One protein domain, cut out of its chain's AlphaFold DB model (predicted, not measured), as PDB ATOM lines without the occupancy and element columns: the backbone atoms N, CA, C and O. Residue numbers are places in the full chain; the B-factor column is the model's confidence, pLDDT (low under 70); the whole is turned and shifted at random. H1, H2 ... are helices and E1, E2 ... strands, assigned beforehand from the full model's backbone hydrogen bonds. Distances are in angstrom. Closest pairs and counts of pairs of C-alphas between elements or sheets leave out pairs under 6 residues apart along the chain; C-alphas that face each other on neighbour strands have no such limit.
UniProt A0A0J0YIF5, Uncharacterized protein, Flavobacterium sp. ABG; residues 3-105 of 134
ATOM      1  N   VAL A   3     -55.745  52.278  -1.979       49.62
ATOM      2  CA  VAL A   3     -54.803  53.399  -1.808       49.62
ATOM      3  C   VAL A   3     -53.529  52.986  -1.051       49.62
ATOM      4  O   VAL A   3     -52.456  53.515  -1.310       49.62
ATOM      5  N   VAL A   4     -53.611  51.983  -0.170       51.41
ATOM      6  CA  VAL A   4     -52.469  51.536   0.656       51.41
ATOM      7  C   VAL A   4     -51.406  50.795  -0.172       51.41
ATOM      8  O   VAL A   4     -50.218  50.914   0.108       51.41
ATOM      9  N   VAL A   5     -51.809  50.091  -1.239       51.81
ATOM     10  CA  VAL A   5     -50.893  49.323  -2.107       51.81
ATOM     11  C   VAL A   5     -50.022  50.249  -2.967       51.81
ATOM     12  O   VAL A   5     -48.833  49.995  -3.138       51.81
ATOM     13  N   LEU A   6     -50.583  51.365  -3.447       50.00
ATOM     14  CA  LEU A   6     -49.859  52.347  -4.267       50.00
ATOM     15  C   LEU A   6     -48.793  53.116  -3.472       50.00
ATOM     16  O   LEU A   6     -47.729  53.418  -4.007       50.00
ATOM     17  N   ILE A   7     -49.041  53.398  -2.189       54.78
ATOM     18  CA  ILE A   7     -48.064  54.076  -1.322       54.78
ATOM     19  C   ILE A   7     -46.878  53.151  -1.023       54.78
ATOM     20  O   ILE A   7     -45.731  53.589  -1.086       54.78
ATOM     21  N   TYR A   8     -47.136  51.865  -0.764       50.78
ATOM     22  CA  TYR A   8     -46.075  50.882  -0.523       50.78
ATOM     23  C   TYR A   8     -45.211  50.645  -1.769       50.78
ATOM     24  O   TYR A   8     -43.989  50.611  -1.665       50.78
ATOM     25  N   ALA A   9     -45.826  50.553  -2.952       55.66
ATOM     26  CA  ALA A   9     -45.099  50.386  -4.209       55.66
ATOM     27  C   ALA A   9     -44.192  51.591  -4.519       55.66
ATOM     28  O   ALA A   9     -43.024  51.402  -4.844       55.66
ATOM     29  N   ASN A  10     -44.691  52.822  -4.341       53.34
ATOM     30  CA  ASN A  10     -43.895  54.035  -4.550       53.34
ATOM     31  C   ASN A  10     -42.763  54.190  -3.522       53.34
ATOM     32  O   ASN A  10     -41.669  54.616  -3.883       53.34
ATOM     33  N   PHE A  11     -42.985  53.819  -2.257       55.91
ATOM     34  CA  PHE A  11     -41.927  53.846  -1.242       55.91
ATOM     35  C   PHE A  11     -40.815  52.832  -1.542       55.91
ATOM     36  O   PHE A  11     -39.638  53.144  -1.380       55.91
ATOM     37  N   VAL A  12     -41.160  51.631  -2.014       61.03
ATOM     38  CA  VAL A  12     -40.166  50.617  -2.396       61.03
ATOM     39  C   VAL A  12     -39.390  51.045  -3.647       61.03
ATOM     40  O   VAL A  12     -38.168  50.944  -3.640       61.03
ATOM     41  N   LEU A  13     -40.059  51.591  -4.670       59.03
ATOM     42  CA  LEU A  13     -39.412  52.066  -5.903       59.03
ATOM     43  C   LEU A  13     -38.406  53.197  -5.647       59.03
ATOM     44  O   LEU A  13     -37.266  53.114  -6.089       59.03
ATOM     45  N   VAL A  14     -38.783  54.209  -4.857       59.44
ATOM     46  CA  VAL A  14     -37.890  55.340  -4.541       59.44
ATOM     47  C   VAL A  14     -36.666  54.896  -3.734       59.44
ATOM     48  O   VAL A  14     -35.566  55.414  -3.934       59.44
ATOM     49  N   ASN A  15     -36.829  53.930  -2.826       57.88
ATOM     50  CA  ASN A  15     -35.694  53.382  -2.086       57.88
ATOM     51  C   ASN A  15     -34.805  52.498  -2.968       57.88
ATOM     52  O   ASN A  15     -33.589  52.534  -2.802       57.88
ATOM     53  N   PHE A  16     -35.383  51.758  -3.918       55.41
ATOM     54  CA  PHE A  16     -34.637  50.917  -4.853       55.41
ATOM     55  C   PHE A  16     -33.747  51.751  -5.788       55.41
ATOM     56  O   PHE A  16     -32.547  51.492  -5.863       55.41
ATOM     57  N   ASP A  17     -34.279  52.827  -6.376       55.09
ATOM     58  CA  ASP A  17     -33.514  53.731  -7.252       55.09
ATOM     59  C   ASP A  17     -32.354  54.419  -6.513       55.09
ATOM     60  O   ASP A  17     -31.258  54.609  -7.053       55.09
ATOM     61  N   LYS A  18     -32.567  54.786  -5.243       57.56
ATOM     62  CA  LYS A  18     -31.519  55.380  -4.406       57.56
ATOM     63  C   LYS A  18     -30.420  54.364  -4.076       57.56
ATOM     64  O   LYS A  18     -29.240  54.714  -4.112       57.56
ATOM     65  N   MET A  19     -30.801  53.114  -3.813       56.47
ATOM     66  CA  MET A  19     -29.875  52.017  -3.531       56.47
ATOM     67  C   MET A  19     -29.044  51.645  -4.766       56.47
ATOM     68  O   MET A  19     -27.830  51.498  -4.653       56.47
ATOM     69  N   GLU A  20     -29.649  51.572  -5.957       56.25
ATOM     70  CA  GLU A  20     -28.917  51.304  -7.203       56.25
ATOM     71  C   GLU A  20     -27.872  52.386  -7.506       56.25
ATOM     72  O   GLU A  20     -26.756  52.072  -7.920       56.25
ATOM     73  N   ASN A  21     -28.187  53.656  -7.238       60.47
ATOM     74  CA  ASN A  21     -27.266  54.773  -7.457       60.47
ATOM     75  C   ASN A  21     -26.052  54.721  -6.505       60.47
ATOM     76  O   ASN A  21     -24.921  55.007  -6.903       60.47
ATOM     77  N   GLU A  22     -26.261  54.323  -5.247       58.50
ATOM     78  CA  GLU A  22     -25.186  54.141  -4.262       58.50
ATOM     79  C   GLU A  22     -24.325  52.903  -4.563       58.50
ATOM     80  O   GLU A  22     -23.098  52.975  -4.480       58.50
ATOM     81  N   VAL A  23     -24.940  51.802  -5.004       59.56
ATOM     82  CA  VAL A  23     -24.233  50.578  -5.420       59.56
ATOM     83  C   VAL A  23     -23.401  50.819  -6.683       59.56
ATOM     84  O   VAL A  23     -22.243  50.406  -6.748       59.56
ATOM     85  N   GLN A  24     -23.938  51.538  -7.673       59.97
ATOM     86  CA  GLN A  24     -23.183  51.921  -8.869       59.97
ATOM     87  C   GLN A  24     -21.984  52.802  -8.510       59.97
ATOM     88  O   GLN A  24     -20.878  52.550  -8.991       59.97
ATOM     89  N   LYS A  25     -22.159  53.774  -7.606       63.50
ATOM     90  CA  LYS A  25     -21.051  54.596  -7.101       63.50
ATOM     91  C   LYS A  25     -19.991  53.748  -6.404       63.50
ATOM     92  O   LYS A  25     -18.819  53.860  -6.755       63.50
ATOM     93  N   ALA A  26     -20.373  52.860  -5.490       61.09
ATOM     94  CA  ALA A  26     -19.433  51.968  -4.808       61.09
ATOM     95  C   ALA A  26     -18.624  51.110  -5.799       61.09
ATOM     96  O   ALA A  26     -17.397  51.052  -5.706       61.09
ATOM     97  N   ASN A  27     -19.288  50.551  -6.815       70.12
ATOM     98  CA  ASN A  27     -18.635  49.773  -7.869       70.12
ATOM     99  C   ASN A  27     -17.649  50.616  -8.693       70.12
ATOM    100  O   ASN A  27     -16.571  50.135  -9.047       70.12
ATOM    101  N   THR A  28     -17.973  51.883  -8.968       78.75
ATOM    102  CA  THR A  28     -17.043  52.794  -9.655       78.75
ATOM    103  C   THR A  28     -15.824  53.155  -8.806       78.75
ATOM    104  O   THR A  28     -14.722  53.239  -9.346       78.75
ATOM    105  N   VAL A  29     -15.982  53.311  -7.484       81.19
ATOM    106  CA  VAL A  29     -14.849  53.584  -6.583       81.19
ATOM    107  C   VAL A  29     -13.915  52.383  -6.522       81.19
ATOM    108  O   VAL A  29     -12.706  52.542  -6.676       81.19
ATOM    109  N   ASP A  30     -14.470  51.182  -6.362       85.94
ATOM    110  CA  ASP A  30     -13.684  49.952  -6.296       85.94
ATOM    111  C   ASP A  30     -12.922  49.702  -7.606       85.94
ATOM    112  O   ASP A  30     -11.734  49.376  -7.575       85.94
ATOM    113  N   ALA A  31     -13.551  49.941  -8.763       85.00
ATOM    114  CA  ALA A  31     -12.879  49.853 -10.059       85.00
ATOM    115  C   ALA A  31     -11.723  50.862 -10.183       85.00
ATOM    116  O   ALA A  31     -10.632  50.495 -10.621       85.00
ATOM    117  N   HIS A  32     -11.929  52.107  -9.738       86.62
ATOM    118  CA  HIS A  32     -10.895  53.143  -9.761       86.62
ATOM    119  C   HIS A  32      -9.730  52.823  -8.812       86.62
ATOM    120  O   HIS A  32      -8.573  53.076  -9.138       86.62
ATOM    121  N   ILE A  33     -10.001  52.239  -7.640       87.12
ATOM    122  CA  ILE A  33      -8.961  51.753  -6.721       87.12
ATOM    123  C   ILE A  33      -8.145  50.633  -7.377       87.12
ATOM    124  O   ILE A  33      -6.913  50.643  -7.320       87.12
ATOM    125  N   LEU A  34      -8.822  49.663  -7.996       88.69
ATOM    126  CA  LEU A  34      -8.169  48.542  -8.671       88.69
ATOM    127  C   LEU A  34      -7.285  49.030  -9.821       88.69
ATOM    128  O   LEU A  34      -6.160  48.555  -9.963       88.69
ATOM    129  N   GLU A  35      -7.741  50.010 -10.595       86.81
ATOM    130  CA  GLU A  35      -6.941  50.632 -11.650       86.81
ATOM    131  C   GLU A  35      -5.737  51.402 -11.083       86.81
ATOM    132  O   GLU A  35      -4.601  51.171 -11.506       86.81
ATOM    133  N   ALA A  36      -5.948  52.235 -10.059       85.75
ATOM    134  CA  ALA A  36      -4.889  53.013  -9.409       85.75
ATOM    135  C   ALA A  36      -3.809  52.135  -8.755       85.75
ATOM    136  O   ALA A  36      -2.648  52.542  -8.648       85.75
ATOM    137  N   SER A  37      -4.165  50.911  -8.355       84.94
ATOM    138  CA  SER A  37      -3.215  49.943  -7.802       84.94
ATOM    139  C   SER A  37      -2.117  49.534  -8.786       84.94
ATOM    140  O   SER A  37      -1.028  49.138  -8.363       84.94
ATOM    141  N   GLY A  38      -2.382  49.620 -10.096       83.62
ATOM    142  CA  GLY A  38      -1.481  49.129 -11.138       83.62
ATOM    143  C   GLY A  38      -1.238  47.616 -11.079       83.62
ATOM    144  O   GLY A  38      -0.283  47.122 -11.683       83.62
ATOM    145  N   LEU A  39      -2.059  46.871 -10.330       86.44
ATOM    146  CA  LEU A  39      -1.966  45.420 -10.244       86.44
ATOM    147  C   LEU A  39      -2.500  44.783 -11.527       86.44
ATOM    148  O   LEU A  39      -3.550  45.149 -12.050       86.44
ATOM    149  N   VAL A  40      -1.771  43.785 -12.023       83.06
ATOM    150  CA  VAL A  40      -2.190  43.023 -13.201       83.06
ATOM    151  C   VAL A  40      -3.417  42.187 -12.840       83.06
ATOM    152  O   VAL A  40      -3.382  41.441 -11.856       83.06
ATOM    153  N   LYS A  41      -4.473  42.298 -13.657       75.25
ATOM    154  CA  LYS A  41      -5.683  41.471 -13.553       75.25
ATOM    155  C   LYS A  41      -5.308  39.984 -13.524       75.25
ATOM    156  O   LYS A  41      -4.301  39.578 -14.100       75.25
ATOM    157  N   ASP A  42      -6.077  39.197 -12.779       71.81
ATOM    158  CA  ASP A  42      -5.908  37.744 -12.610       71.81
ATOM    159  C   ASP A  42      -4.656  37.290 -11.837       71.81
ATOM    160  O   ASP A  42      -4.440  36.092 -11.635       71.81
ATOM    161  N   LYS A  43      -3.843  38.220 -11.315       83.19
ATOM    162  CA  LYS A  43      -2.792  37.882 -10.345       83.19
ATOM    163  C   LYS A  43      -3.331  37.840  -8.920       83.19
ATOM    164  O   LYS A  43      -4.272  38.541  -8.552       83.19
ATOM    165  N   ARG A  44      -2.641  37.071  -8.072       84.00
ATOM    166  CA  ARG A  44      -2.978  36.881  -6.651       84.00
ATOM    167  C   ARG A  44      -3.179  38.205  -5.898       84.00
ATOM    168  O   ARG A  44      -4.145  38.330  -5.157       84.00
ATOM    169  N   GLY A  45      -2.336  39.212  -6.150       84.69
ATOM    170  CA  GLY A  45      -2.468  40.541  -5.541       84.69
ATOM    171  C   GLY A  45      -3.729  41.303  -5.967       84.69
ATOM    172  O   GLY A  45      -4.353  41.950  -5.132       84.69
ATOM    173  N   TYR A  46      -4.144  41.193  -7.233       87.75
ATOM    174  CA  TYR A  46      -5.377  41.821  -7.720       87.75
ATOM    175  C   TYR A  46      -6.603  41.201  -7.044       87.75
ATOM    176  O   TYR A  46      -7.453  41.912  -6.516       87.75
ATOM    177  N   ASN A  47      -6.645  39.868  -6.965       87.38
ATOM    178  CA  ASN A  47      -7.728  39.147  -6.291       87.38
ATOM    179  C   ASN A  47      -7.771  39.442  -4.786       87.38
ATOM    180  O   ASN A  47      -8.840  39.483  -4.185       87.38
ATOM    181  N   ALA A  48      -6.616  39.669  -4.165       88.19
ATOM    182  CA  ALA A  48      -6.537  40.074  -2.771       88.19
ATOM    183  C   ALA A  48      -7.078  41.483  -2.535       88.19
ATOM    184  O   ALA A  48      -7.831  41.685  -1.587       88.19
ATOM    185  N   LEU A  49      -6.752  42.432  -3.420       89.00
ATOM    186  CA  LEU A  49      -7.302  43.782  -3.356       89.00
ATOM    187  C   LEU A  49      -8.815  43.770  -3.572       89.00
ATOM    188  O   LEU A  49      -9.540  44.403  -2.815       89.00
ATOM    189  N   LEU A  50      -9.295  42.991  -4.542       88.62
ATOM    190  CA  LEU A  50     -10.723  42.810  -4.777       88.62
ATOM    191  C   LEU A  50     -11.432  42.252  -3.532       88.62
ATOM    192  O   LEU A  50     -12.432  42.813  -3.093       88.62
ATOM    193  N   ASN A  51     -10.880  41.198  -2.920       88.38
ATOM    194  CA  ASN A  51     -11.428  40.617  -1.694       88.38
ATOM    195  C   ASN A  51     -11.421  41.606  -0.523       88.38
ATOM    196  O   ASN A  51     -12.390  41.646   0.234       88.38
ATOM    197  N   LEU A  52     -10.358  42.402  -0.382       89.50
ATOM    198  CA  LEU A  52     -10.248  43.425   0.655       89.50
ATOM    199  C   LEU A  52     -11.300  44.524   0.457       89.50
ATOM    200  O   LEU A  52     -11.913  44.962   1.422       89.50
ATOM    201  N   LEU A  53     -11.542  44.952  -0.783       88.69
ATOM    202  CA  LEU A  53     -12.566  45.952  -1.083       88.69
ATOM    203  C   LEU A  53     -13.973  45.405  -0.842       88.69
ATOM    204  O   LEU A  53     -14.804  46.113  -0.282       88.69
ATOM    205  N   GLN A  54     -14.248  44.161  -1.223       86.56
ATOM    206  CA  GLN A  54     -15.577  43.565  -1.066       86.56
ATOM    207  C   GLN A  54     -15.917  43.253   0.394       86.56
ATOM    208  O   GLN A  54     -17.036  43.506   0.826       86.56
ATOM    209  N   ASN A  55     -14.958  42.714   1.151       85.31
ATOM    210  CA  ASN A  55     -15.207  42.214   2.505       85.31
ATOM    211  C   ASN A  55     -14.712  43.160   3.605       85.31
ATOM    212  O   ASN A  55     -14.950  42.901   4.779       85.31
ATOM    213  N   GLY A  56     -13.955  44.202   3.255       84.56
ATOM    214  CA  GLY A  56     -13.261  45.061   4.218       84.56
ATOM    215  C   GLY A  56     -12.076  44.385   4.913       84.56
ATOM    216  O   GLY A  56     -11.366  45.050   5.660       84.56
ATOM    217  N   LEU A  57     -11.831  43.095   4.653       87.94
ATOM    218  CA  LEU A  57     -10.863  42.270   5.368       87.94
ATOM    219  C   LEU A  57     -10.068  41.355   4.430       87.94
ATOM    220  O   LEU A  57     -10.613  40.761   3.497       87.94
ATOM    221  N   LEU A  58      -8.781  41.186   4.728       87.81
ATOM    222  CA  LEU A  58      -7.881  40.250   4.066       87.81
ATOM    223  C   LEU A  58      -6.997  39.524   5.088       87.81
ATOM    224  O   LEU A  58      -6.142  40.134   5.720       87.81
ATOM    225  N   MET A  59      -7.154  38.206   5.196       84.00
ATOM    226  CA  MET A  59      -6.359  37.363   6.099       84.00
ATOM    227  C   MET A  59      -4.971  37.056   5.517       84.00
ATOM    228  O   MET A  59      -4.851  36.796   4.314       84.00
ATOM    229  N   PHE A  60      -3.932  37.012   6.357       80.62
ATOM    230  CA  PHE A  60      -2.551  36.751   5.918       80.62
ATOM    231  C   PHE A  60      -2.378  35.382   5.258       80.62
ATOM    232  O   PHE A  60      -1.633  35.260   4.285       80.62
ATOM    233  N   GLU A  61      -3.116  34.372   5.721       78.88
ATOM    234  CA  GLU A  61      -3.084  33.008   5.176       78.88
ATOM    235  C   GLU A  61      -3.433  32.945   3.683       78.88
ATOM    236  O   GLU A  61      -2.971  32.057   2.969       78.88
ATOM    237  N   ARG A  62      -4.224  33.903   3.179       76.94
ATOM    238  CA  ARG A  62      -4.621  33.931   1.765       76.94
ATOM    239  C   ARG A  62      -3.555  34.495   0.835       76.94
ATOM    240  O   ARG A  62      -3.598  34.212  -0.362       76.94
ATOM    241  N   LEU A  63      -2.635  35.305   1.356       78.19
ATOM    242  CA  LEU A  63      -1.614  35.972   0.549       78.19
ATOM    243  C   LEU A  63      -0.215  35.397   0.774       78.19
ATOM    244  O   LEU A  63       0.533  35.251  -0.186       78.19
ATOM    245  N   GLY A  64       0.105  35.029   2.014       80.69
ATOM    246  CA  GLY A  64       1.457  34.706   2.452       80.69
ATOM    247  C   GLY A  64       2.242  35.958   2.855       80.69
ATOM    248  O   GLY A  64       2.083  37.028   2.273       80.69
ATOM    249  N   ILE A  65       3.119  35.815   3.852       77.19
ATOM    250  CA  ILE A  65       3.798  36.927   4.548       77.19
ATOM    251  C   ILE A  65       4.597  37.833   3.591       77.19
ATOM    252  O   ILE A  65       4.532  39.062   3.688       77.19
ATOM    253  N   GLU A  66       5.335  37.254   2.639       79.94
ATOM    254  CA  GLU A  66       6.143  38.025   1.679       79.94
ATOM    255  C   GLU A  66       5.284  38.873   0.735       79.94
ATOM    256  O   GLU A  66       5.597  40.037   0.456       79.94
ATOM    257  N   ASP A  67       4.181  38.303   0.255       82.50
ATOM    258  CA  ASP A  67       3.258  38.997  -0.634       82.50
ATOM    259  C   ASP A  67       2.444  40.039   0.137       82.50
ATOM    260  O   ASP A  67       2.173  41.108  -0.409       82.50
ATOM    261  N   THR A  68       2.143  39.805   1.420       82.75
ATOM    262  CA  THR A  68       1.515  40.795   2.310       82.75
ATOM    263  C   THR A  68       2.359  42.060   2.415       82.75
ATOM    264  O   THR A  68       1.821  43.158   2.281       82.75
ATOM    265  N   SER A  69       3.681  41.941   2.563       83.00
ATOM    266  CA  SER A  69       4.565  43.114   2.611       83.00
ATOM    267  C   SER A  69       4.515  43.936   1.315       83.00
ATOM    268  O   SER A  69       4.429  45.165   1.349       83.00
ATOM    269  N   LYS A  70       4.525  43.271   0.152       86.62
ATOM    270  CA  LYS A  70       4.393  43.949  -1.151       86.62
ATOM    271  C   LYS A  70       3.012  44.577  -1.317       86.62
ATOM    272  O   LYS A  70       2.900  45.673  -1.856       86.62
ATOM    273  N   PHE A  71       1.978  43.892  -0.847       87.19
ATOM    274  CA  PHE A  71       0.596  44.334  -0.924       87.19
ATOM    275  C   PHE A  71       0.336  45.582  -0.077       87.19
ATOM    276  O   PHE A  71      -0.284  46.523  -0.559       87.19
ATOM    277  N   ILE A  72       0.900  45.651   1.128       86.62
ATOM    278  CA  ILE A  72       0.839  46.846   1.977       86.62
ATOM    279  C   ILE A  72       1.425  48.066   1.260       86.62
ATOM    280  O   ILE A  72       0.792  49.115   1.217       86.62
ATOM    281  N   LYS A  73       2.578  47.916   0.593       87.81
ATOM    282  CA  LYS A  73       3.173  49.013  -0.194       87.81
ATOM    283  C   LYS A  73       2.242  49.508  -1.300       87.81
ATOM    284  O   LYS A  73       2.273  50.685  -1.646       87.81
ATOM    285  N   VAL A  74       1.432  48.617  -1.874       88.44
ATOM    286  CA  VAL A  74       0.418  48.986  -2.867       88.44
ATOM    287  C   VAL A  74      -0.717  49.771  -2.207       88.44
ATOM    288  O   VAL A  74      -1.094  50.812  -2.738       88.44
ATOM    289  N   LEU A  75      -1.208  49.343  -1.039       87.69
ATOM    290  CA  LEU A  75      -2.230  50.082  -0.284       87.69
ATOM    291  C   LEU A  75      -1.757  51.489   0.101       87.69
ATOM    292  O   LEU A  75      -2.485  52.458  -0.122       87.69
ATOM    293  N   ASP A  76      -0.520  51.608   0.590       86.81
ATOM    294  CA  ASP A  76       0.095  52.889   0.953       86.81
ATOM    295  C   ASP A  76       0.275  53.796  -0.267       86.81
ATOM    296  O   ASP A  76      -0.013  54.989  -0.205       86.81
ATOM    297  N   LYS A  77       0.689  53.231  -1.409       87.88
ATOM    298  CA  LYS A  77       0.837  53.972  -2.671       87.88
ATOM    299  C   LYS A  77      -0.495  54.529  -3.176       87.88
ATOM    300  O   LYS A  77      -0.531  55.649  -3.675       87.88
ATOM    301  N   ILE A  78      -1.572  53.752  -3.071       86.06
ATOM    302  CA  ILE A  78      -2.930  54.198  -3.419       86.06
ATOM    303  C   ILE A  78      -3.451  55.187  -2.361       86.06
ATOM    304  O   ILE A  78      -4.377  55.951  -2.622       86.06
ATOM    305  N   GLY A  79      -2.863  55.191  -1.163       84.44
ATOM    306  CA  GLY A  79      -3.270  56.016  -0.033       84.44
ATOM    307  C   GLY A  79      -4.617  55.586   0.538       84.44
ATOM    308  O   GLY A  79      -5.421  56.450   0.891       84.44
ATOM    309  N   LEU A  80      -4.889  54.279   0.553       87.69
ATOM    310  CA  LEU A  80      -6.026  53.702   1.268       87.69
ATOM    311  C   LEU A  80      -5.685  53.571   2.748       87.69
ATOM    312  O   LEU A  80      -4.589  53.150   3.098       87.69
ATOM    313  N   GLU A  81      -6.635  53.892   3.622       87.81
ATOM    314  CA  GLU A  81      -6.442  53.704   5.057       87.81
ATOM    315  C   GLU A  81      -6.777  52.275   5.481       87.81
ATOM    316  O   GLU A  81      -7.902  51.796   5.314       87.81
ATOM    317  N   TRP A  82      -5.804  51.612   6.090       89.56
ATOM    318  CA  TRP A  82      -5.913  50.239   6.562       89.56
ATOM    319  C   TRP A  82      -5.343  50.114   7.981       89.56
ATOM    320  O   TRP A  82      -4.635  50.998   8.470       89.56
ATOM    321  N   ARG A  83      -5.694  49.029   8.671       88.12
ATOM    322  CA  ARG A  83      -5.141  48.661   9.977       88.12
ATOM    323  C   ARG A  83      -4.764  47.188  10.007       88.12
ATOM    324  O   ARG A  83      -5.365  46.369   9.313       88.12
ATOM    325  N   PHE A  84      -3.782  46.867  10.838       87.88
ATOM    326  CA  PHE A  84      -3.477  45.485  11.171       87.88
ATOM    327  C   PHE A  84      -4.481  44.953  12.187       87.88
ATOM    328  O   PHE A  84      -4.791  45.620  13.176       87.88
ATOM    329  N   ILE A  85      -4.937  43.733  11.940       86.56
ATOM    330  CA  ILE A  85      -5.630  42.900  12.916       86.56
ATOM    331  C   ILE A  85      -4.782  41.649  13.175       86.56
ATOM    332  O   ILE A  85      -3.818  41.399  12.453       86.56
ATOM    333  N   THR A  86      -5.141  40.866  14.192       80.88
ATOM    334  CA  THR A  86      -4.369  39.695  14.643       80.88
ATOM    335  C   THR A  86      -3.955  38.766  13.496       80.88
ATOM    336  O   THR A  86      -2.800  38.356  13.443       80.88
ATOM    337  N   ASP A  87      -4.849  38.535  12.530       84.19
ATOM    338  CA  ASP A  87      -4.643  37.546  11.463       84.19
ATOM    339  C   ASP A  87      -4.729  38.138  10.045       84.19
ATOM    340  O   ASP A  87      -4.893  37.412   9.058       84.19
ATOM    341  N   GLY A  88      -4.636  39.462   9.906       86.31
ATOM    342  CA  GLY A  88      -4.847  40.095   8.611       86.31
ATOM    343  C   GLY A  88      -4.787  41.615   8.573       86.31
ATOM    344  O   GLY A  88      -4.268  42.298   9.456       86.31
ATOM    345  N   ILE A  89      -5.345  42.138   7.489       88.81
ATOM    346  CA  ILE A  89      -5.458  43.555   7.171       88.81
ATOM    347  C   ILE A  89      -6.936  43.883   7.031       88.81
ATOM    348  O   ILE A  89      -7.670  43.176   6.343       88.81
ATOM    349  N   GLU A  90      -7.353  44.981   7.639       90.31
ATOM    350  CA  GLU A  90      -8.712  45.495   7.540       90.31
ATOM    351  C   GLU A  90      -8.687  46.927   7.003       90.31
ATOM    352  O   GLU A  90      -7.831  47.731   7.386       90.31
ATOM    353  N   LEU A  91      -9.622  47.264   6.120       88.62
ATOM    354  CA  LEU A  91      -9.854  48.650   5.723       88.62
ATOM    355  C   LEU A  91     -10.573  49.389   6.846       88.62
ATOM    356  O   LEU A  91     -11.488  48.860   7.472       88.62
ATOM    357  N   LYS A  92     -10.208  50.651   7.075       88.88
ATOM    358  CA  LYS A  92     -11.038  51.490   7.943       88.88
ATOM    359  C   LYS A  92     -12.410  51.703   7.304       88.88
ATOM    360  O   LYS A  92     -12.518  51.841   6.089       88.88
ATOM    361  N   GLU A  93     -13.433  51.839   8.140       80.00
ATOM    362  CA  GLU A  93     -14.833  52.010   7.728       80.00
ATOM    363  C   GLU A  93     -15.025  53.139   6.696       80.00
ATOM    364  O   GLU A  93     -15.717  52.973   5.696       80.00
ATOM    365  N   ASN A  94     -14.303  54.254   6.859       83.81
ATOM    366  CA  ASN A  94     -14.373  55.409   5.957       83.81
ATOM    367  C   ASN A  94     -13.292  55.428   4.861       83.81
ATOM    368  O   ASN A  94     -13.194  56.412   4.128       83.81
ATOM    369  N   ALA A  95     -12.471  54.383   4.722       84.38
ATOM    370  CA  ALA A  95     -11.312  54.396   3.825       84.38
ATOM    371  C   ALA A  95     -11.702  54.637   2.359       84.38
ATOM    372  O   ALA A  95     -11.082  55.456   1.678       84.38
ATOM    373  N   LYS A  96     -12.764  53.976   1.882       85.31
ATOM    374  CA  LYS A  96     -13.265  54.146   0.509       85.31
ATOM    375  C   LYS A  96     -13.842  55.540   0.276       85.31
ATOM    376  O   LYS A  96     -13.563  56.156  -0.748       85.31
ATOM    377  N   SER A  97     -14.605  56.051   1.240       82.12
ATOM    378  CA  SER A  97     -15.197  57.391   1.180       82.12
ATOM    379  C   SER A  97     -14.117  58.473   1.152       82.12
ATOM    380  O   SER A  97     -14.179  59.388   0.336       82.12
ATOM    381  N   MET A  98     -13.082  58.333   1.983       82.94
ATOM    382  CA  MET A  98     -11.932  59.240   2.004       82.94
ATOM    383  C   MET A  98     -11.147  59.187   0.689       82.94
ATOM    384  O   MET A  98     -10.793  60.232   0.143       82.94
ATOM    385  N   TYR A  99     -10.932  57.986   0.143       85.19
ATOM    386  CA  TYR A  99     -10.315  57.815  -1.171       85.19
ATOM    387  C   TYR A  99     -11.132  58.492  -2.278       85.19
ATOM    388  O   TYR A  99     -10.580  59.248  -3.075       85.19
ATOM    389  N   TYR A 100     -12.451  58.285  -2.296       82.88
ATOM    390  CA  TYR A 100     -13.353  58.931  -3.250       82.88
ATOM    391  C   TYR A 100     -13.278  60.458  -3.161       82.88
ATOM    392  O   TYR A 100     -13.131  61.126  -4.184       82.88
ATOM    393  N   ILE A 101     -13.326  61.017  -1.947       80.81
ATOM    394  CA  ILE A 101     -13.228  62.466  -1.744       80.81
ATOM    395  C   ILE A 101     -11.899  62.990  -2.292       80.81
ATOM    396  O   ILE A 101     -11.885  63.981  -3.019       80.81
ATOM    397  N   ARG A 102     -10.785  62.319  -1.983       81.12
ATOM    398  CA  ARG A 102      -9.447  62.763  -2.386       81.12
ATOM    399  C   ARG A 102      -9.210  62.652  -3.892       81.12
ATOM    400  O   ARG A 102      -8.739  63.609  -4.495       81.12
ATOM    401  N   GLU A 103      -9.521  61.503  -4.486       79.62
ATOM    402  CA  GLU A 103      -9.085  61.163  -5.847       79.62
ATOM    403  C   GLU A 103     -10.139  61.389  -6.926       79.62
ATOM    404  O   GLU A 103      -9.774  61.537  -8.090       79.62
ATOM    405  N   ILE A 104     -11.427  61.381  -6.574       75.31
ATOM    406  CA  ILE A 104     -12.529  61.459  -7.543       75.31
ATOM    407  C   ILE A 104     -13.272  62.787  -7.391       75.31
ATOM    408  O   ILE A 104     -13.452  63.500  -8.373       75.31
ATOM    409  N   TYR A 105     -13.657  63.160  -6.167       71.00
ATOM    410  CA  TYR A 105     -14.416  64.387  -5.915       71.00
ATOM    411  C   TYR A 105     -13.538  65.644  -5.997       71.00
ATOM    412  O   TYR A 105     -13.820  66.549  -6.776       71.00
TER     413      TYR A 105
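Overview. This is residues 3 to 105 of the 134 residues of an uncharacterized protein of Flavobacterium sp. ABG (UniProt A0A0J0YIF5). One long helix, H1, sticks out as an arm with its residues 3 to 24 from a compact head, where H2 and H4 cover one face of a small three-stranded sheet. The inner part of H1 folds back into H2 as a helical hairpin, and H5 passes near H1 at a wide angle. The printed part has 103 residues, mostly helix, with five named helices and three named strands in the order H1 H2 E1 H3 H4 E2 E3 H5; the sheet, E1 - E3 - E2, is antiparallel. The whole is loose, with a radius of gyration of the C-alphas of 17.4 A, and spans 63 by 28 by 25 A, the arm making the length.

Arrangement. H1, residues 3 to 36, touches H2, residues 44 to 55, with its residues 30 to 34 alone, at a shallow tilt of 29 degrees, opposite ways; the closest C-alphas, of Asp 30 and Leu 53, are 6.7 A apart. H2 is on the sheet over E1, residues 57 to 59, and stands up from it, its line rising 47 degrees. With residues 44 to 48 alone, H2 touches H3, residues 60 to 63, the closest C-alphas being those of Ala 48 and Leu 63, 7.2 A; H3 only grazes the sheet. H4, residues 65 to 78, is on the same face as H2, over E2, residues 82 to 85, and E3, residues 88 to 91, and along the strands, at 8 degrees to E2 on the local plane. E1, H3, H4 and E2 form a split strand-helix-strand unit, two strands running the same way with E3 between them; its crossover is right-handed. Between the antiparallel neighbours E1 and E3, N 58 and O 89 are within hydrogen-bond range at 2.8 A; in the hairpin E2 and E3, N 83 and O 90 are within hydrogen-bond range at 2.8 A. H5, residues 95 to 105, is close to but not clearly touching H1, about perpendicular at 81 degrees, the closest C-alphas being those of Val 29 and Tyr 100, 6.5 A. Every O i to N i+4 pair is within hydrogen-bond range in H2 and H4, 29 of 30 in H1 and 6 of 7 in H5; H3 is too short for such a pair.

Along the chain. H1 begins at C-alpha 3, (-54.803, 53.399, -1.808), and is 50.5 A long. H2 is 16.2 A long, H4 20.2 A and H5 14.3 A, ending at C-alpha 105, (-14.416, 64.387, -5.915).

Size, cuts and confidence. The C-alphas farthest apart, of Val 3 and Glu 66, are 63.0 A apart. Without residues 3 to 24, which stand free, the body spans 35 by 26 by 20 A. The printed part has no cut and no long link. Residues 3 to 26 have pLDDT under 70.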